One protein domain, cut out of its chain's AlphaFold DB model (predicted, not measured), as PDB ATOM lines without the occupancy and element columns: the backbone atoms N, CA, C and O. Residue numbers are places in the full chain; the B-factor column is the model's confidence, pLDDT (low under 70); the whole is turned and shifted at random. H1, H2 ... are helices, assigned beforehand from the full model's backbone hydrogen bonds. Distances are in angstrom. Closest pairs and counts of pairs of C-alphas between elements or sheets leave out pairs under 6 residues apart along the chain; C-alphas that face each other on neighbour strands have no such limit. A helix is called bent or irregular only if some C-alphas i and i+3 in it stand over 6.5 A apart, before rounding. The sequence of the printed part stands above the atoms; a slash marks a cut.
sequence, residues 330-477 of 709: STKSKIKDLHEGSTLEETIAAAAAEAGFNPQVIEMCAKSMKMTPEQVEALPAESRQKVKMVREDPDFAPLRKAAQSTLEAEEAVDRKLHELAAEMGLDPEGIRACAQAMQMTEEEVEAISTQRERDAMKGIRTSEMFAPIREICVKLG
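This is residues 330 to 477 of the 709 residues of the protein "Hypothetical protein" of Eutreptiella gymnastica (UniProt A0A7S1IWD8). A long helix, H6, is a beam with a lobe of shorter helices at each end, the two lobes standing off the same side of it with open space between them, like a U. H2 runs beside the first part of H6, and H3, H4 and H5 make the lobe there; H7, H8, H9 and H10 make the lobe at the other end, where H1 meets H10 with its last part. The printed part has 148 residues with ten named helices, H1 to H10 in order along the chain, and no named strand; the class is all helix. The whole is loose, with a radius of gyration of the C-alphas of 18.6 A, and spans 51 by 40 by 25 A.

The longest helix is H6, residues 394 to 424, 44.9 A from its first C-alpha at (200.114, 210.158, 145.684) to its last at (201.897, 203.708, 190.088). It has a kink of 30 degrees near residue 401 and is irregular, with C-alphas 395 and 398 7.6 A apart. Before it come H1, residues 330 to 340, 18.1 A long, beginning at C-alpha 330 (203.022, 213.607, 195.203); H2, residues 344 to 355, 16.4 A; H3, residues 359 to 370, 16.7 A; H4, residues 373 to 378; and H5, residues 381 to 392, 16.1 A. After it come H7, residues 428 to 439, 16.7 A; H8, residues 442 to 446; H9, residues 451 to 462, 16.1 A; and H10, residues 464 to 475, 17.4 A, ending at C-alpha 475 (193.297, 212.637, 181.424). H1 is only just irregular, with C-alphas 337 and 340 6.8 A apart, and H10 is irregular, with C-alphas 465 and 468 7.5 A apart.

H6 is the hub and touches H2, H3, H5 and H7. H2 touches it at a shallow tilt of 16 degrees, opposite ways; their closest C-alphas, of Ala 351 and Ala 402, are 5.2 A apart. H3 touches residues 399 to 407 of H6 about perpendicular, at 78 degrees, with the C-alphas of Ala 366 and Ala 403 closest at 4.6 A. H2 and H3 touch at 79 degrees, about perpendicular, closest at the C-alphas of Ala 352 and Pro 359, 5.2 A. H5 touches H3 at 87 degrees, closest at Ser 368 and Val 387, C-alphas 5.9 A apart, but touches H6 only at the corner, where the C-alphas of Val 390 and Phe 396 are 5.8 A apart. H4 and H5 form a helical hairpin and only just touch, with 3 pairs of C-alphas within 8 A; the closest, of Val 376 and Arg 384, are 5.7 A apart. At the other end, H7 touches residues 417 to 421 of H6 at 71 degrees, only just about perpendicular, with the C-alphas of Ala 421 and Pro 428 closest at 5.3 A. H7 also touches H10 at 89 degrees, closest at Ala 435 and Cys 473, C-alphas 5.6 A apart, and H9 at 87 degrees, closest at Ala 437 and Met 457, 5.8 A. H8 touches H9, closest at the C-alphas of Val 445 and Arg 454, 5.8 A. H1 only just touches H10, with 3 pairs within 8 A, closest at the C-alphas of His 339 and Lys 475, 6.5 A. H6 is near H1 and H10; H3 and H7 are apart, as are H5 and H9. Every O i to N i+4 pair is within hydrogen-bond range in H2, H3, H4, H5, H7, H8 and H9; in H1 it is 4 of 7, in H6 25 of 27 and in H10 6 of 8.

The C-alphas farthest apart, of Ser 330 and Ala 381, are 54.0 A apart. The printed part has no cut, and the links between successive helices are tight. The mean pLDDT of the printed part is 93.0; residues 338 to 341 are under 70.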
ATOM      1  N   SER A 330     202.145 213.355 196.352       71.75
ATOM      2  CA  SER A 330     203.022 213.607 195.203       71.75
ATOM      3  C   SER A 330     202.420 213.075 193.904       71.75
ATOM      4  O   SER A 330     202.571 213.691 192.848       71.75
ATOM      5  N   THR A 331     201.698 211.958 193.974       70.50
ATOM      6  CA  THR A 331     201.039 211.367 192.800       70.50
ATOM      7  C   THR A 331     199.907 212.278 192.297       70.50
ATOM      8  O   THR A 331     199.760 212.509 191.100       70.50
ATOM      9  N   LYS A 332     199.157 212.912 193.213       72.94
ATOM     10  CA  LYS A 332     198.072 213.851 192.862       72.94
ATOM     11  C   LYS A 332     198.560 215.143 192.206       72.94
ATOM     12  O   LYS A 332     197.867 215.658 191.330       72.94
ATOM     13  N   SER A 333     199.707 215.689 192.619       72.19
ATOM     14  CA  SER A 333     200.249 216.906 191.998       72.19
ATOM     15  C   SER A 333     200.700 216.648 190.562       72.19
ATOM     16  O   SER A 333     200.322 217.407 189.682       72.19
ATOM     17  N   LYS A 334     201.382 215.528 190.298       71.88
ATOM     18  CA  LYS A 334     201.807 215.149 188.938       71.88
ATOM     19  C   LYS A 334     200.630 214.856 188.009       71.88
ATOM     20  O   LYS A 334     200.605 215.303 186.868       71.88
ATOM     21  N   ILE A 335     199.602 214.178 188.524       72.62
ATOM     22  CA  ILE A 335     198.353 213.938 187.792       72.62
ATOM     23  C   ILE A 335     197.688 215.264 187.377       72.62
ATOM     24  O   ILE A 335     197.006 215.320 186.354       72.62
ATOM     25  N   LYS A 336     197.858 216.347 188.144       75.12
ATOM     26  CA  LYS A 336     197.312 217.672 187.811       75.12
ATOM     27  C   LYS A 336     198.041 218.338 186.637       75.12
ATOM     28  O   LYS A 336     197.376 218.999 185.849       75.12
ATOM     29  N   ASP A 337     199.341 218.103 186.486       73.25
ATOM     30  CA  ASP A 337     200.166 218.711 185.432       73.25
ATOM     31  C   ASP A 337     199.915 218.088 184.039       73.25
ATOM     32  O   ASP A 337     200.232 218.682 183.014       73.25
ATOM     33  N   LEU A 338     199.256 216.923 183.969       68.88
ATOM     34  CA  LEU A 338     198.857 216.276 182.706       68.88
ATOM     35  C   LEU A 338     197.716 216.988 181.956       68.88
ATOM     36  O   LEU A 338     197.425 216.626 180.820       68.88
ATOM     37  N   HIS A 339     197.040 217.963 182.575       57.44
ATOM     38  CA  HIS A 339     195.810 218.567 182.044       57.44
ATOM     39  C   HIS A 339     196.018 219.545 180.874       57.44
ATOM     40  O   HIS A 339     195.039 220.019 180.310       57.44
ATOM     41  N   GLU A 340     197.264 219.860 180.513       68.62
ATOM     42  CA  GLU A 340     197.578 220.867 179.486       68.62
ATOM     43  C   GLU A 340     197.811 220.277 178.080       68.62
ATOM     44  O   GLU A 340     198.076 221.019 177.137       68.62
ATOM     45  N   GLY A 341     197.711 218.953 177.907       69.56
ATOM     46  CA  GLY A 341     197.808 218.309 176.591       69.56
ATOM     47  C   GLY A 341     196.457 218.210 175.880       69.56
ATOM     48  O   GLY A 341     195.461 217.886 176.520       69.56
ATOM     49  N   SER A 342     196.427 218.430 174.557       78.44
ATOM     50  CA  SER A 342     195.255 218.105 173.734       78.44
ATOM     51  C   SER A 342     194.939 216.615 173.832       78.44
ATOM     52  O   SER A 342     195.844 215.772 173.841       78.44
ATOM     53  N   THR A 343     193.655 216.278 173.907       87.19
ATOM     54  CA  THR A 343     193.222 214.875 173.900       87.19
ATOM     55  C   THR A 343     193.524 214.225 172.546       87.19
ATOM     56  O   THR A 343     193.677 214.905 171.523       87.19
ATOM     57  N   LEU A 344     193.614 212.891 172.515       88.19
ATOM     58  CA  LEU A 344     193.795 212.159 171.259       88.19
ATOM     59  C   LEU A 344     192.656 212.475 170.273       88.19
ATOM     60  O   LEU A 344     192.919 212.744 169.105       88.19
ATOM     61  N   GLU A 345     191.414 212.540 170.760       88.81
ATOM     62  CA  GLU A 345     190.238 212.905 169.961       88.81
ATOM     63  C   GLU A 345     190.343 214.315 169.370       88.81
ATOM     64  O   GLU A 345     190.096 214.497 168.180       88.81
ATOM     65  N   GLU A 346     190.759 215.310 170.159       90.69
ATOM     66  CA  GLU A 346     190.984 216.674 169.660       90.69
ATOM     67  C   GLU A 346     192.098 216.719 168.615       90.69
ATOM     68  O   GLU A 346     191.996 217.455 167.636       90.69
ATOM     69  N   THR A 347     193.141 215.908 168.790       89.06
ATOM     70  CA  THR A 347     194.261 215.829 167.845       89.06
ATOM     71  C   THR A 347     193.821 215.188 166.525       89.06
ATOM     72  O   THR A 347     194.146 215.701 165.454       89.06
ATOM     73  N   ILE A 348     193.005 214.128 166.583       89.56
ATOM     74  CA  ILE A 348     192.384 213.508 165.403       89.56
ATOM     75  C   ILE A 348     191.431 214.497 164.722       89.56
ATOM     76  O   ILE A 348     191.477 214.648 163.502       89.56
ATOM     77  N   ALA A 349     190.596 215.205 165.485       92.12
ATOM     78  CA  ALA A 349     189.664 216.196 164.953       92.12
ATOM     79  C   ALA A 349     190.390 217.386 164.307       92.12
ATOM     80  O   ALA A 349     189.969 217.859 163.250       92.12
ATOM     81  N   ALA A 350     191.500 217.842 164.890       92.94
ATOM     82  CA  ALA A 350     192.341 218.893 164.325       92.94
ATOM     83  C   ALA A 350     193.024 218.436 163.027       92.94
ATOM     84  O   ALA A 350     192.955 219.147 162.024       92.94
ATOM     85  N   ALA A 351     193.599 217.228 163.007       90.06
ATOM     86  CA  ALA A 351     194.190 216.643 161.801       90.06
ATOM     87  C   ALA A 351     193.142 216.440 160.690       90.06
ATOM     88  O   ALA A 351     193.417 216.679 159.513       90.06
ATOM     89  N   ALA A 352     191.918 216.056 161.064       92.00
ATOM     90  CA  ALA A 352     190.771 215.944 160.170       92.00
ATOM     91  C   ALA A 352     190.348 217.283 159.573       92.00
ATOM     92  O   ALA A 352     190.172 217.384 158.357       92.00
ATOM     93  N   ALA A 353     190.250 218.316 160.408       94.06
ATOM     94  CA  ALA A 353     189.921 219.664 159.970       94.06
ATOM     95  C   ALA A 353     191.001 220.252 159.046       94.06
ATOM     96  O   ALA A 353     190.656 220.857 158.033       94.06
ATOM     97  N   GLU A 354     192.289 220.046 159.348       94.12
ATOM     98  CA  GLU A 354     193.406 220.523 158.519       94.12
ATOM     99  C   GLU A 354     193.432 219.833 157.149       94.12
ATOM    100  O   GLU A 354     193.632 220.482 156.123       94.12
ATOM    101  N   ALA A 355     193.208 218.519 157.121       93.00
ATOM    102  CA  ALA A 355     193.289 217.736 155.895       93.00
ATOM    103  C   ALA A 355     191.974 217.711 155.088       93.00
ATOM    104  O   ALA A 355     191.968 217.243 153.952       93.00
ATOM    105  N   GLY A 356     190.869 218.215 155.648       96.31
ATOM    106  CA  GLY A 356     189.554 218.227 155.000       96.31
ATOM    107  C   GLY A 356     188.911 216.841 154.874       96.31
ATOM    108  O   GLY A 356     188.066 216.636 154.003       96.31
ATOM    109  N   PHE A 357     189.305 215.886 155.722       96.75
ATOM    110  CA  PHE A 357     188.762 214.525 155.728       96.75
ATOM    111  C   PHE A 357     187.880 214.278 156.949       96.75
ATOM    112  O   PHE A 357     187.989 214.939 157.976       96.75
ATOM    113  N   ASN A 358     187.009 213.276 156.848       96.44
ATOM    114  CA  ASN A 358     186.275 212.781 158.005       96.44
ATOM    115  C   ASN A 358     187.259 212.092 158.986       96.44
ATOM    116  O   ASN A 358     188.079 211.291 158.524       96.44
ATOM    117  N   PRO A 359     187.169 212.339 160.311       94.94
ATOM    118  CA  PRO A 359     187.982 211.665 161.332       94.94
ATOM    119  C   PRO A 359     188.064 210.140 161.176       94.94
ATOM    120  O   PRO A 359     189.145 209.568 161.288       94.94
ATOM    121  N   GLN A 360     186.957 209.481 160.815       95.00
ATOM    122  CA  GLN A 360     186.914 208.028 160.605       95.00
ATOM    123  C   GLN A 360     187.796 207.574 159.433       95.00
ATOM    124  O   GLN A 360     188.378 206.494 159.466       95.00
ATOM    125  N   VAL A 361     187.925 208.397 158.386       95.88
ATOM    126  CA  VAL A 361     188.772 208.089 157.223       95.88
ATOM    127  C   VAL A 361     190.251 208.192 157.596       95.88
ATOM    128  O   VAL A 361     191.050 207.364 157.159       95.88
ATOM    129  N   ILE A 362     190.612 209.155 158.447       96.81
ATOM    130  CA  ILE A 362     191.972 209.280 158.988       96.81
ATOM    131  C   ILE A 362     192.298 208.101 159.894       96.81
ATOM    132  O   ILE A 362     193.360 207.508 159.740       96.81
ATOM    133  N   GLU A 363     191.375 207.705 160.766       94.81
ATOM    134  CA  GLU A 363     191.566 206.554 161.649       94.81
ATOM    135  C   GLU A 363     191.728 205.246 160.854       94.81
ATOM    136  O   GLU A 363     192.632 204.452 161.123       94.81
ATOM    137  N   MET A 364     190.914 205.033 159.813       95.44
ATOM    138  CA  MET A 364     191.084 203.899 158.896       95.44
ATOM    139  C   MET A 364     192.425 203.954 158.158       95.44
ATOM    140  O   MET A 364     193.077 202.920 158.004       95.44
ATOM    141  N   CYS A 365     192.873 205.140 157.734       97.19
ATOM    142  CA  CYS A 365     194.188 205.319 157.125       97.19
ATOM    143  C   CYS A 365     195.313 204.992 158.121       97.19
ATOM    144  O   CYS A 365     196.209 204.223 157.778       97.19
ATOM    145  N   ALA A 366     195.240 205.476 159.362       96.31
ATOM    146  CA  ALA A 366     196.210 205.194 160.423       96.31
ATOM    147  C   ALA A 366     196.287 203.692 160.738       96.31
ATOM    148  O   ALA A 366     197.375 203.109 160.735       96.31
ATOM    149  N   LYS A 367     195.133 203.027 160.884       96.44
ATOM    150  CA  LYS A 367     195.037 201.562 161.010       96.44
ATOM    151  C   LYS A 367     195.680 200.861 159.817       96.44
ATOM    152  O   LYS A 367     196.500 199.965 159.998       96.44
ATOM    153  N   SER A 368     195.376 201.310 158.600       97.00
ATOM    154  CA  SER A 368     195.961 200.746 157.384       97.00
ATOM    155  C   SER A 368     197.471 200.961 157.297       97.00
ATOM    156  O   SER A 368     198.138 200.134 156.696       97.00
ATOM    157  N   MET A 369     198.034 202.016 157.895       97.19
ATOM    158  CA  MET A 369     199.481 202.268 157.941       97.19
ATOM    159  C   MET A 369     200.190 201.409 158.999       97.19
ATOM    160  O   MET A 369     201.331 201.016 158.772       97.19
ATOM    161  N   LYS A 370     199.506 201.039 160.092       96.75
ATOM    162  CA  LYS A 370     200.025 200.151 161.152       96.75
ATOM    163  C   LYS A 370     200.151 198.677 160.752       96.75
ATOM    164  O   LYS A 370     200.926 197.954 161.370       96.75
ATOM    165  N   MET A 371     199.391 198.209 159.757       96.81
ATOM    166  CA  MET A 371     199.403 196.785 159.385       96.81
ATOM    167  C   MET A 371     200.775 196.334 158.855       96.81
ATOM    168  O   MET A 371     201.429 197.037 158.084       96.81
ATOM    169  N   THR A 372     201.219 195.129 159.191       97.38
ATOM    170  CA  THR A 372     202.430 194.566 158.569       97.38
ATOM    171  C   THR A 372     202.150 194.155 157.115       97.38
ATOM    172  O   THR A 372     200.990 193.941 156.752       97.38
ATOM    173  N   PRO A 373     203.170 194.026 156.244       96.56
ATOM    174  CA  PRO A 373     202.977 193.504 154.888       96.56
ATOM    175  C   PRO A 373     202.266 192.142 154.875       96.56
ATOM    176  O   PRO A 373     201.357 191.937 154.081       96.56
ATOM    177  N   GLU A 374     202.600 191.266 155.825       96.88
ATOM    178  CA  GLU A 374     201.969 189.951 155.999       96.88
ATOM    179  C   GLU A 374     200.481 190.064 156.361       96.88
ATOM    180  O   GLU A 374     199.643 189.373 155.786       96.88
ATOM    181  N   GLN A 375     200.117 190.987 157.260       97.12
ATOM    182  CA  GLN A 375     198.712 191.255 157.586       97.12
ATOM    183  C   GLN A 375     197.946 191.804 156.379       97.12
ATOM    184  O   GLN A 375     196.788 191.449 156.171       97.12
ATOM    185  N   VAL A 376     198.586 192.643 155.560       97.62
ATOM    186  CA  VAL A 376     197.996 193.149 154.312       97.62
ATOM    187  C   VAL A 376     197.818 192.017 153.291       97.62
ATOM    188  O   VAL A 376     196.804 191.976 152.593       97.62
ATOM    189  N   GLU A 377     198.739 191.056 153.231       96.88
ATOM    190  CA  GLU A 377     198.621 189.853 152.395       96.88
ATOM    191  C   GLU A 377     197.596 188.832 152.907       96.88
ATOM    192  O   GLU A 377     197.067 188.057 152.109       96.88
ATOM    193  N   ALA A 378     197.259 188.846 154.194       97.38
ATOM    194  CA  ALA A 378     196.180 188.031 154.747       97.38
ATOM    195  C   ALA A 378     194.780 188.604 154.442       97.38
ATOM    196  O   ALA A 378     193.788 187.879 154.513       97.38
ATOM    197  N   LEU A 379     194.673 189.889 154.072       96.62
ATOM    198  CA  LEU A 379     193.391 190.511 153.736       96.62
ATOM    199  C   LEU A 379     192.811 189.983 152.406       96.62
ATOM    200  O   LEU A 379     193.573 189.682 151.471       96.62
ATOM    201  N   PRO A 380     191.467 189.975 152.260       97.94
ATOM    202  CA  PRO A 380     190.800 189.746 150.979       97.94
ATOM    203  C   PRO A 380     191.360 190.654 149.877       97.94
ATOM    204  O   PRO A 380     191.751 191.792 150.150       97.94
ATOM    205  N   ALA A 381     191.385 190.170 148.630       97.06
ATOM    206  CA  ALA A 381     192.031 190.860 147.507       97.06
ATOM    207  C   ALA A 381     191.566 192.322 147.342       97.06
ATOM    208  O   ALA A 381     192.392 193.213 147.138       97.06
ATOM    209  N   GLU A 382     190.269 192.586 147.518       96.44
ATOM    210  CA  GLU A 382     189.706 193.939 147.442       96.44
ATOM    211  C   GLU A 382     190.219 194.859 148.561       96.44
ATOM    212  O   GLU A 382     190.631 195.992 148.307       96.44
ATOM    213  N   SER A 383     190.239 194.375 149.805       97.06
ATOM    214  CA  SER A 383     190.738 195.134 150.959       97.06
ATOM    215  C   SER A 383     192.240 195.381 150.859       97.06
ATOM    216  O   SER A 383     192.712 196.478 151.157       97.06
ATOM    217  N   ARG A 384     192.992 194.395 150.363       97.88
ATOM    218  CA  ARG A 384     194.427 194.516 150.092       97.88
ATOM    219  C   ARG A 384     194.719 195.614 149.075       97.88
ATOM    220  O   ARG A 384     195.614 196.424 149.302       97.88
ATOM    221  N   GLN A 385     193.949 195.677 147.988       97.44
ATOM    222  CA  GLN A 385     194.090 196.730 146.984       97.44
ATOM    223  C   GLN A 385     193.771 198.112 147.569       97.44
ATOM    224  O   GLN A 385     194.528 199.047 147.324       97.44
ATOM    225  N   LYS A 386     192.727 198.242 148.400       96.75
ATOM    226  CA  LYS A 386     192.399 199.505 149.091       96.75
ATOM    227  C   LYS A 386     193.527 199.968 150.015       96.75
ATOM    228  O   LYS A 386     193.934 201.123 149.937       96.75
ATOM    229  N   VAL A 387     194.079 199.075 150.839       97.62
ATOM    230  CA  VAL A 387     195.220 199.403 151.712       97.62
ATOM    231  C   VAL A 387     196.451 199.785 150.885       97.62
ATOM    232  O   VAL A 387     197.136 200.750 151.216       97.62
ATOM    233  N   LYS A 388     196.708 199.083 149.774       97.00
ATOM    234  CA  LYS A 388     197.811 199.406 148.863       97.00
ATOM    235  C   LYS A 388     197.643 200.786 148.220       97.00
ATOM    236  O   LYS A 388     198.598 201.554 148.209       97.00
ATOM    237  N   MET A 389     196.436 201.133 147.770       97.25
ATOM    238  CA  MET A 389     196.128 202.472 147.254       97.25
ATOM    239  C   MET A 389     196.372 203.548 148.315       97.25
ATOM    240  O   MET A 389     197.123 204.484 148.069       97.25
ATOM    241  N   VAL A 390     195.836 203.381 149.528       97.50
ATOM    242  CA  VAL A 390     196.028 204.355 150.619       97.50
ATOM    243  C   VAL A 390     197.511 204.543 150.967       97.50
ATOM    244  O   VAL A 390     197.923 205.650 151.314       97.50
ATOM    245  N   ARG A 391     198.339 203.498 150.840       97.38
ATOM    246  CA  ARG A 391     199.782 203.552 151.129       97.38
ATOM    247  C   ARG A 391     200.628 204.155 150.009       97.38
ATOM    248  O   ARG A 391     201.535 204.926 150.306       97.38
ATOM    249  N   GLU A 392     200.364 203.794 148.757       96.94
ATOM    250  CA  GLU A 392     201.267 204.078 147.631       96.94
ATOM    251  C   GLU A 392     200.806 205.252 146.761       96.94
ATOM    252  O   GLU A 392     201.639 205.958 146.193       96.94
ATOM    253  N   ASP A 393     199.500 205.488 146.653       97.88
ATOM    254  CA  ASP A 393     198.954 206.451 145.699       97.88
ATOM    255  C   ASP A 393     199.223 207.902 146.167       97.88
ATOM    256  O   ASP A 393     198.945 208.243 147.327       97.88
ATOM    257  N   PRO A 394     199.814 208.771 145.327       97.75
ATOM    258  CA  PRO A 394     200.114 210.158 145.684       97.75
ATOM    259  C   PRO A 394     198.875 210.983 146.058       97.75
ATOM    260  O   PRO A 394     199.009 211.890 146.885       97.75
ATOM    261  N   ASP A 395     197.685 210.648 145.555       97.12
ATOM    262  CA  ASP A 395     196.454 211.399 145.836       97.12
ATOM    263  C   ASP A 395     196.046 211.313 147.320       97.12
ATOM    264  O   ASP A 395     195.400 212.213 147.859       97.12
ATOM    265  N   PHE A 396     196.503 210.273 148.027       97.56
ATOM    266  CA  PHE A 396     196.267 210.080 149.462       97.56
ATOM    267  C   PHE A 396     197.380 210.659 150.353       97.56
ATOM    268  O   PHE A 396     197.369 210.441 151.565       97.56
ATOM    269  N   ALA A 397     198.345 211.412 149.809       97.25
ATOM    270  CA  ALA A 397     199.437 211.986 150.604       97.25
ATOM    271  C   ALA A 397     198.967 212.895 151.766       97.25
ATOM    272  O   ALA A 397     199.497 212.739 152.870       97.25
ATOM    273  N   PRO A 398     197.962 213.785 151.598       97.06
ATOM    274  CA  PRO A 398     197.447 214.588 152.710       97.06
ATOM    275  C   PRO A 398     196.790 213.726 153.796       97.06
ATOM    276  O   PRO A 398     196.982 213.976 154.985       97.06
ATOM    277  N   LEU A 399     196.083 212.663 153.392       97.31
ATOM    278  CA  LEU A 399     195.456 211.717 154.313       97.31
ATOM    279  C   LEU A 399     196.504 210.925 155.107       97.31
ATOM    280  O   LEU A 399     196.369 210.793 156.321       97.31
ATOM    281  N   ARG A 400     197.578 210.459 154.454       97.75
ATOM    282  CA  ARG A 400     198.705 209.791 155.128       97.75
ATOM    283  C   ARG A 400     199.410 210.709 156.120       97.75
ATOM    284  O   ARG A 400     199.752 210.255 157.204       97.75
ATOM    285  N   LYS A 401     199.601 211.990 155.783       97.50
ATOM    286  CA  LYS A 401     200.192 212.974 156.705       97.50
ATOM    287  C   LYS A 401     199.312 213.170 157.946       97.50
ATOM    288  O   LYS A 401     199.827 213.157 159.061       97.50
ATOM    289  N   ALA A 402     197.998 213.301 157.760       96.50
ATOM    290  CA  ALA A 402     197.049 213.394 158.869       96.50
ATOM    291  C   ALA A 402     197.052 212.116 159.725       96.50
ATOM    292  O   ALA A 402     197.156 212.192 160.945       96.50
ATOM    293  N   ALA A 403     197.031 210.944 159.085       96.94
ATOM    294  CA  ALA A 403     197.120 209.653 159.757       96.94
ATOM    295  C   ALA A 403     198.439 209.484 160.530       96.94
ATOM    296  O   ALA A 403     198.437 208.997 161.656       96.94
ATOM    297  N   GLN A 404     199.566 209.938 159.985       96.75
ATOM    298  CA  GLN A 404     200.852 209.895 160.675       96.75
ATOM    299  C   GLN A 404     200.862 210.780 161.927       96.75
ATOM    300  O   GLN A 404     201.301 210.323 162.977       96.75
ATOM    301  N   SER A 405     200.287 211.985 161.857       94.88
ATOM    302  CA  SER A 405     200.102 212.846 163.036       94.88
ATOM    303  C   SER A 405     199.268 212.152 164.124       94.88
ATOM    304  O   SER A 405     199.615 212.191 165.303       94.88
ATOM    305  N   THR A 406     198.210 211.424 163.737       94.06
ATOM    306  CA  THR A 406     197.416 210.640 164.701       94.06
ATOM    307  C   THR A 406     198.195 209.474 165.310       94.06
ATOM    308  O   THR A 406     198.068 209.229 166.504       94.06
ATOM    309  N   LEU A 407     199.057 208.802 164.538       95.62
ATOM    310  CA  LEU A 407     199.913 207.720 165.038       95.62
ATOM    311  C   LEU A 407     200.960 208.237 166.033       95.62
ATOM    312  O   LEU A 407     201.159 207.634 167.083       95.62
ATOM    313  N   GLU A 408     201.582 209.380 165.744       94.75
ATOM    314  CA  GLU A 408     202.533 210.033 166.653       94.75
ATOM    315  C   GLU A 408     201.856 210.481 167.958       94.75
ATOM    316  O   GLU A 408     202.442 210.362 169.039       94.75
ATOM    317  N   ALA A 409     200.606 210.950 167.876       92.94
ATOM    318  CA  ALA A 409     199.795 211.281 169.043       92.94
ATOM    319  C   ALA A 409     199.452 210.033 169.879       92.94
ATOM    320  O   ALA A 409     199.597 210.067 171.102       92.94
ATOM    321  N   GLU A 410     199.073 208.917 169.246       93.69
ATOM    322  CA  GLU A 410     198.848 207.634 169.931       93.69
ATOM    323  C   GLU A 410     200.123 207.129 170.627       93.69
ATOM    324  O   GLU A 410     200.079 206.760 171.799       93.69
ATOM    325  N   GLU A 411     201.282 207.186 169.968       94.56
ATOM    326  CA  GLU A 411     202.570 206.818 170.575       94.56
ATOM    327  C   GLU A 411     202.970 207.751 171.730       94.56
ATOM    328  O   GLU A 411     203.643 207.341 172.681       94.56
ATOM    329  N   ALA A 412     202.591 209.030 171.673       92.75
ATOM    330  CA  ALA A 412     202.782 209.955 172.786       92.75
ATOM    331  C   ALA A 412     201.883 209.600 173.982       92.75
ATOM    332  O   ALA A 412     202.353 209.649 175.123       92.75
ATOM    333  N   VAL A 413     200.630 209.203 173.737       93.12
ATOM    334  CA  VAL A 413     199.721 208.696 174.779       93.12
ATOM    335  C   VAL A 413     200.270 207.405 175.383       93.12
ATOM    336  O   VAL A 413     200.337 207.302 176.606       93.12
ATOM    337  N   ASP A 414     200.757 206.471 174.567       93.81
ATOM    338  CA  ASP A 414     201.335 205.207 175.035       93.81
ATOM    339  C   ASP A 414     202.608 205.409 175.863       93.81
ATOM    340  O   ASP A 414     202.783 204.774 176.904       93.81
ATOM    341  N   ARG A 415     203.480 206.347 175.475       94.75
ATOM    342  CA  ARG A 415     204.652 206.712 176.289       94.75
ATOM    343  C   ARG A 415     204.251 207.273 177.652       94.75
ATOM    344  O   ARG A 415     204.796 206.834 178.664       94.75
ATOM    345  N   LYS A 416     203.273 208.184 177.691       94.00
ATOM    346  CA  LYS A 416     202.736 208.730 178.951       94.00
ATOM    347  C   LYS A 416     202.062 207.652 179.798       94.00
ATOM    348  O   LYS A 416     202.208 207.651 181.016       94.00
ATOM    349  N   LEU A 417     201.351 206.721 179.165       94.75
ATOM    350  CA  LEU A 417     200.732 205.580 179.831       94.75
ATOM    351  C   LEU A 417     201.789 204.707 180.518       94.75
ATOM    352  O   LEU A 417     201.621 204.371 181.686       94.75
ATOM    353  N   HIS A 418     202.880 204.375 179.823       94.81
ATOM    354  CA  HIS A 418     203.989 203.601 180.388       94.81
ATOM    355  C   HIS A 418     204.676 204.319 181.555       94.81
ATOM    356  O   HIS A 418     204.991 203.681 182.559       94.81
ATOM    357  N   GLU A 419     204.890 205.630 181.440       94.44
ATOM    358  CA  GLU A 419     205.461 206.444 182.515       94.44
ATOM    359  C   GLU A 419     204.563 206.425 183.760       94.44
ATOM    360  O   GLU A 419     205.027 206.095 184.851       94.44
ATOM    361  N   LEU A 420     203.261 206.675 183.597       91.50
ATOM    362  CA  LEU A 420     202.305 206.677 184.708       91.50
ATOM    363  C   LEU A 420     202.105 205.290 185.318       91.50
ATOM    364  O   LEU A 420     202.018 205.163 186.538       91.50
ATOM    365  N   ALA A 421     202.076 204.244 184.493       93.25
ATOM    366  CA  ALA A 421     202.031 202.865 184.960       93.25
ATOM    367  C   ALA A 421     203.247 202.545 185.844       93.25
ATOM    368  O   ALA A 421     203.086 202.058 186.965       93.25
ATOM    369  N   ALA A 422     204.452 202.921 185.397       93.94
ATOM    370  CA  ALA A 422     205.678 202.750 186.169       93.94
ATOM    371  C   ALA A 422     205.658 203.539 187.490       93.94
ATOM    372  O   ALA A 422     206.085 203.010 188.517       93.94
ATOM    373  N   GLU A 423     205.127 204.766 187.495       91.56
ATOM    374  CA  GLU A 423     204.981 205.567 188.720       91.56
ATOM    375  C   GLU A 423     204.006 204.940 189.725       91.56
ATOM    376  O   GLU A 423     204.253 204.978 190.931       91.56
ATOM    377  N   MET A 424     202.915 204.343 189.245       89.75
ATOM    378  CA  MET A 424     201.897 203.708 190.088       89.75
ATOM    379  C   MET A 424     202.259 202.275 190.501       89.75
ATOM    380  O   MET A 424     201.528 201.667 191.283       89.75
ATOM    381  N   GLY A 425     203.345 201.711 189.963       93.75
ATOM    382  CA  GLY A 425     203.652 200.287 190.108       93.75
ATOM    383  C   GLY A 425     202.575 199.388 189.490       93.75
ATOM    384  O   GLY A 425     202.353 198.274 189.967       93.75
ATOM    385  N   LEU A 426     201.879 199.889 188.470       94.12
ATOM    386  CA  LEU A 426     200.863 199.166 187.717       94.12
ATOM    387  C   LEU A 426     201.418 198.760 186.358       94.12
ATOM    388  O   LEU A 426     202.355 199.360 185.836       94.12
ATOM    389  N   ASP A 427     200.803 197.744 185.773       95.38
ATOM    390  CA  ASP A 427     201.078 197.380 184.395       95.38
ATOM    391  C   ASP A 427     200.277 198.289 183.430       95.38
ATOM    392  O   ASP A 427     199.104 198.578 183.708       95.38
ATOM    393  N   PRO A 428     200.860 198.758 182.309       95.19
ATOM    394  CA  PRO A 428     200.156 199.563 181.309       95.19
ATOM    395  C   PRO A 428     198.904 198.874 180.756       95.19
ATOM    396  O   PRO A 428     197.901 199.550 180.504       95.19
ATOM    397  N   GLU A 429     198.916 197.543 180.613       95.25
ATOM    398  CA  GLU A 429     197.733 196.791 180.184       95.25
ATOM    399  C   GLU A 429     196.639 196.838 181.249       95.25
ATOM    400  O   GLU A 429     195.462 196.927 180.912       95.25
ATOM    401  N   GLY A 430     197.005 196.890 182.532       94.38
ATOM    402  CA  GLY A 430     196.064 197.096 183.632       94.38
ATOM    403  C   GLY A 430     195.329 198.436 183.542       94.38
ATOM    404  O   GLY A 430     194.118 198.493 183.773       94.38
ATOM    405  N   ILE A 431     196.022 199.509 183.147       95.62
ATOM    406  CA  ILE A 431     195.389 200.819 182.923       95.62
ATOM    407  C   ILE A 431     194.490 200.777 181.678       95.62
ATOM    408  O   ILE A 431     193.364 201.272 181.730       95.62
ATOM    409  N   ARG A 432     194.925 200.134 180.585       95.19
ATOM    410  CA  ARG A 432     194.086 199.949 179.382       95.19
ATOM    411  C   ARG A 432     192.837 199.122 179.670       95.19
ATOM    412  O   ARG A 432     191.755 199.505 179.237       95.19
ATOM    413  N   ALA A 433     192.957 198.048 180.445       94.12
ATOM    414  CA  ALA A 433     191.826 197.239 180.884       94.12
ATOM    415  C   ALA A 433     190.850 198.064 181.736       94.12
ATOM    416  O   ALA A 433     189.638 197.947 181.570       94.12
ATOM    417  N   CYS A 434     191.361 198.957 182.594       95.94
ATOM    418  CA  CYS A 434     190.515 199.892 183.336       95.94
ATOM    419  C   CYS A 434     189.795 200.883 182.410       95.94
ATOM    420  O   CYS A 434     188.600 201.113 182.593       95.94
ATOM    421  N   ALA A 435     190.481 201.435 181.406       96.00
ATOM    422  CA  ALA A 435     189.866 202.316 180.414       96.00
ATOM    423  C   ALA A 435     188.779 201.590 179.604       96.00
ATOM    424  O   ALA A 435     187.665 202.095 179.488       96.00
ATOM    425  N   GLN A 436     189.051 200.373 179.124       95.56
ATOM    426  CA  GLN A 436     188.078 199.541 178.409       95.56
ATOM    427  C   GLN A 436     186.861 199.223 179.286       95.56
ATOM    428  O   GLN A 436     185.721 199.386 178.854       95.56
ATOM    429  N   ALA A 437     187.087 198.854 180.550       95.50
ATOM    430  CA  ALA A 437     186.011 198.624 181.507       95.50
ATOM    431  C   ALA A 437     185.138 199.874 181.696       95.50
ATOM    432  O   ALA A 437     183.931 199.746 181.874       95.50
ATOM    433  N   MET A 438     185.710 201.081 181.650       96.06
ATOM    434  CA  MET A 438     184.955 202.338 181.731       96.06
ATOM    435  C   MET A 438     184.198 202.692 180.445       96.06
ATOM    436  O   MET A 438     183.202 203.404 180.535       96.06
ATOM    437  N   GLN A 439     184.660 202.228 179.280       94.94
ATOM    438  CA  GLN A 439     184.009 202.477 177.989       94.94
ATOM    439  C   GLN A 439     182.821 201.551 177.717       94.94
ATOM    440  O   GLN A 439     181.908 201.952 177.002       94.94
ATOM    441  N   MET A 440     182.830 200.331 178.262       95.38
ATOM    442  CA  MET A 440     181.736 199.383 178.038       95.38
ATOM    443  C   MET A 440     180.392 199.953 178.547       95.38
ATOM    444  O   MET A 440     180.344 200.691 179.536       95.38
ATOM    445  N   THR A 441     179.267 199.583 177.950       95.75
ATOM    446  CA  THR A 441     177.937 199.935 178.479       95.75
ATOM    447  C   THR A 441     177.592 199.083 179.712       95.75
ATOM    448  O   THR A 441     178.353 198.194 180.110       95.75
ATOM    449  N   GLU A 442     176.488 199.375 180.408       94.81
ATOM    450  CA  GLU A 442     176.025 198.492 181.495       94.81
ATOM    451  C   GLU A 442     175.489 197.169 180.931       94.81
ATOM    452  O   GLU A 442     175.779 196.114 181.487       94.81
ATOM    453  N   GLU A 443     174.819 197.214 179.775       96.06
ATOM    454  CA  GLU A 443     174.333 196.033 179.050       96.06
ATOM    455  C   GLU A 443     175.486 195.119 178.622       96.06
ATOM    456  O   GLU A 443     175.431 193.912 178.841       96.06
ATOM    457  N   GLU A 444     176.579 195.683 178.100       96.69
ATOM    458  CA  GLU A 444     177.779 194.919 177.740       96.69
ATOM    459  C   GLU A 444     178.443 194.269 178.958       96.69
ATOM    460  O   GLU A 444     178.947 193.152 178.862       96.69
ATOM    461  N   VAL A 445     178.431 194.933 180.120       96.88
ATOM    462  CA  VAL A 445     178.940 194.336 181.365       96.88
ATOM    463  C   VAL A 445     178.017 193.231 181.868       96.88
ATOM    464  O   VAL A 445     178.496 192.204 182.351       96.88
ATOM    465  N   GLU A 446     176.704 193.389 181.735       95.94
ATOM    466  CA  GLU A 446     175.736 192.345 182.076       95.94
ATOM    467  C   GLU A 446     175.772 191.158 181.110       95.94
ATOM    468  O   GLU A 446     175.540 190.027 181.540       95.94
ATOM    469  N   ALA A 447     176.163 191.374 179.854       97.00
ATOM    470  CA  ALA A 447     176.372 190.321 178.866       97.00
ATOM    471  C   ALA A 447     177.625 189.462 179.134       97.00
ATOM    472  O   ALA A 447     177.742 188.368 178.581       97.00
ATOM    473  N   ILE A 448     178.550 189.898 180.004       96.56
ATOM    474  CA  ILE A 448     179.714 189.086 180.388       96.56
ATOM    475  C   ILE A 448     179.226 187.791 181.048       96.56
ATOM    476  O   ILE A 448     178.480 187.813 182.034       96.56
ATOM    477  N   SER A 449     179.658 186.660 180.489       91.56
ATOM    478  CA  SER A 449     179.151 185.322 180.817       91.56
ATOM    479  C   SER A 449     179.479 184.885 182.243       91.56
ATOM    480  O   SER A 449     178.705 184.149 182.859       91.56
ATOM    481  N   THR A 450     180.605 185.343 182.797       96.81
ATOM    482  CA  THR A 450     181.012 184.984 184.154       96.81
ATOM    483  C   THR A 450     180.656 186.083 185.157       96.81
ATOM    484  O   THR A 450     181.030 187.249 185.023       96.81
ATOM    485  N   GLN A 451     179.961 185.697 186.234       95.44
ATOM    486  CA  GLN A 451     179.586 186.619 187.312       95.44
ATOM    487  C   GLN A 451     180.814 187.297 187.943       95.44
ATOM    488  O   GLN A 451     180.769 188.473 188.287       95.44
ATOM    489  N   ARG A 452     181.934 186.571 188.052       95.62
ATOM    490  CA  ARG A 452     183.180 187.091 188.628       95.62
ATOM    491  C   ARG A 452     183.770 188.232 187.799       95.62
ATOM    492  O   ARG A 452     184.228 189.212 188.379       95.62
ATOM    493  N   GLU A 453     183.784 188.109 186.474       95.25
ATOM    494  CA  GLU A 453     184.277 189.173 185.591       95.25
ATOM    495  C   GLU A 453     183.317 190.360 185.586       95.25
ATOM    496  O   GLU A 453     183.766 191.500 185.676       95.25
ATOM    497  N   ARG A 454     182.004 190.106 185.591       97.00
ATOM    498  CA  ARG A 454     180.986 191.153 185.733       97.00
ATOM    499  C   ARG A 454     181.185 191.968 187.013       97.00
ATOM    500  O   ARG A 454     181.247 193.195 186.955       97.00
ATOM    501  N   ASP A 455     181.349 191.302 188.154       95.81
ATOM    502  CA  ASP A 455     181.593 191.958 189.445       95.81
ATOM    503  C   ASP A 455     182.937 192.705 189.459       95.81
ATOM    504  O   ASP A 455     183.028 193.796 190.025       95.81
ATOM    505  N   ALA A 456     183.968 192.176 188.792       95.12
ATOM    506  CA  ALA A 456     185.251 192.861 188.634       95.12
ATOM    507  C   ALA A 456     185.121 194.143 187.794       95.12
ATOM    508  O   ALA A 456     185.607 195.192 188.220       95.12
ATOM    509  N   MET A 457     184.412 194.103 186.660       96.31
ATOM    510  CA  MET A 457     184.165 195.282 185.818       96.31
ATOM    511  C   MET A 457     183.332 196.336 186.556       96.31
ATOM    512  O   MET A 457     183.696 197.516 186.570       96.31
ATOM    513  N   LYS A 458     182.267 195.922 187.261       95.81
ATOM    514  CA  LYS A 458     181.484 196.823 188.127       95.81
ATOM    515  C   LYS A 458     182.351 197.408 189.247       95.81
ATOM    516  O   LYS A 458     182.251 198.601 189.542       95.81
ATOM    517  N   GLY A 459     183.255 196.613 189.818       95.94
ATOM    518  CA  GLY A 459     184.242 197.048 190.805       95.94
ATOM    519  C   GLY A 459     185.200 198.114 190.268       95.94
ATOM    520  O   GLY A 459     185.376 199.143 190.916       95.94
ATOM    521  N   ILE A 460     185.761 197.932 189.071       95.75
ATOM    522  CA  ILE A 460     186.651 198.918 188.428       95.75
ATOM    523  C   ILE A 460     185.926 200.253 188.207       95.75
ATOM    524  O   ILE A 460     186.500 201.320 188.443       95.75
ATOM    525  N   ARG A 461     184.647 200.214 187.816       94.81
ATOM    526  CA  ARG A 461     183.828 201.417 187.590       94.81
ATOM    527  C   ARG A 461     183.474 202.162 188.872       94.81
ATOM    528  O   ARG A 461     183.536 203.390 188.899       94.81
ATOM    529  N   THR A 462     183.093 201.437 189.920       94.62
ATOM    530  CA  THR A 462     182.445 202.024 191.107       94.62
ATOM    531  C   THR A 462     183.371 202.172 192.309       94.62
ATOM    532  O   THR A 462     183.209 203.107 193.090       94.62
ATOM    533  N   SER A 463     184.366 201.296 192.464       96.00
ATOM    534  CA  SER A 463     185.212 201.262 193.660       96.00
ATOM    535  C   SER A 463     186.091 202.504 193.772       96.00
ATOM    536  O   SER A 463     186.674 202.975 192.790       96.00
ATOM    537  N   GLU A 464     186.244 203.021 194.989       94.56
ATOM    538  CA  GLU A 464     187.142 204.143 195.280       94.56
ATOM    539  C   GLU A 464     188.616 203.785 195.042       94.56
ATOM    540  O   GLU A 464     189.401 204.661 194.685       94.56
ATOM    541  N   MET A 465     188.985 202.500 195.138       92.44
ATOM    542  CA  MET A 465     190.369 202.050 194.918       92.44
ATOM    543  C   MET A 465     190.869 202.335 193.495       92.44
ATOM    544  O   MET A 465     192.053 202.588 193.303       92.44
ATOM    545  N   PHE A 466     189.968 202.339 192.508       95.12
ATOM    546  CA  PHE A 466     190.305 202.615 191.110       95.12
ATOM    547  C   PHE A 466     190.145 204.093 190.732       95.12
ATOM    548  O   PHE A 466     190.459 204.458 189.603       95.12
ATOM    549  N   ALA A 467     189.701 204.969 191.643       94.44
ATOM    550  CA  ALA A 467     189.475 206.381 191.329       94.44
ATOM    551  C   ALA A 467     190.704 207.096 190.719       94.44
ATOM    552  O   ALA A 467     190.516 207.795 189.723       94.44
ATOM    553  N   PRO A 468     191.949 206.890 191.209       92.62
ATOM    554  CA  PRO A 468     193.135 207.492 190.592       92.62
ATOM    555  C   PRO A 468     193.395 206.976 189.171       92.62
ATOM    556  O   PRO A 468     193.732 207.752 188.281       92.62
ATOM    557  N   ILE A 469     193.189 205.674 188.938       95.25
ATOM    558  CA  ILE A 469     193.364 205.051 187.619       95.25
ATOM    559  C   ILE A 469     192.311 205.589 186.646       95.25
ATOM    560  O   ILE A 469     192.647 205.950 185.520       95.25
ATOM    561  N   ARG A 470     191.053 205.718 187.087       95.00
ATOM    562  CA  ARG A 470     189.977 206.314 186.282       95.00
ATOM    563  C   ARG A 470     190.281 207.765 185.911       95.00
ATOM    564  O   ARG A 470     190.076 208.149 184.765       95.00
ATOM    565  N   GLU A 471     190.800 208.559 186.850       93.81
ATOM    566  CA  GLU A 471     191.216 209.942 186.583       93.81
ATOM    567  C   GLU A 471     192.326 210.001 185.524       93.81
ATOM    568  O   GLU A 471     192.266 210.830 184.616       93.81
ATOM    569  N   ILE A 472     193.302 209.093 185.593       93.31
ATOM    570  CA  ILE A 472     194.367 208.982 184.590       93.31
ATOM    571  C   ILE A 472     193.812 208.576 183.225       93.31
ATOM    572  O   ILE A 472     194.171 209.196 182.228       93.31
ATOM    573  N   CYS A 473     192.902 207.601 183.167       95.12
ATOM    574  CA  CYS A 473     192.279 207.171 181.912       95.12
ATOM    575  C   CYS A 473     191.550 208.333 181.220       95.12
ATOM    576  O   CYS A 473     191.698 208.520 180.014       95.12
ATOM    577  N   VAL A 474     190.825 209.158 181.981       93.88
ATOM    578  CA  VAL A 474     190.165 210.363 181.451       93.88
ATOM    579  C   VAL A 474     191.195 211.401 180.991       93.88
ATOM    580  O   VAL A 474     191.054 211.962 179.909       93.88
ATOM    581  N   LYS A 475     192.259 211.643 181.766       90.94
ATOM    582  CA  LYS A 475     193.297 212.637 181.424       90.94
ATOM    583  C   LYS A 475     194.135 212.263 180.210       90.94
ATOM    584  O   LYS A 475     194.562 213.150 179.481       90.94
ATOM    585  N   LEU A 476     194.360 210.974 179.988       92.38
ATOM    586  CA  LEU A 476     195.028 210.476 178.788       92.38
ATOM    587  C   LEU A 476     194.105 210.467 177.558       92.38
ATOM    588  O   LEU A 476     194.560 210.121 176.473       92.38
ATOM    589  N   GLY A 477     192.824 210.828 177.708       93.00
ATOM    590  CA  GLY A 477     191.838 210.737 176.631       93.00
ATOM    591  C   GLY A 477     191.502 209.295 176.244       93.00
ATOM    592  O   GLY A 477     191.006 209.063 175.150       93.00
TER     593      GLY A 477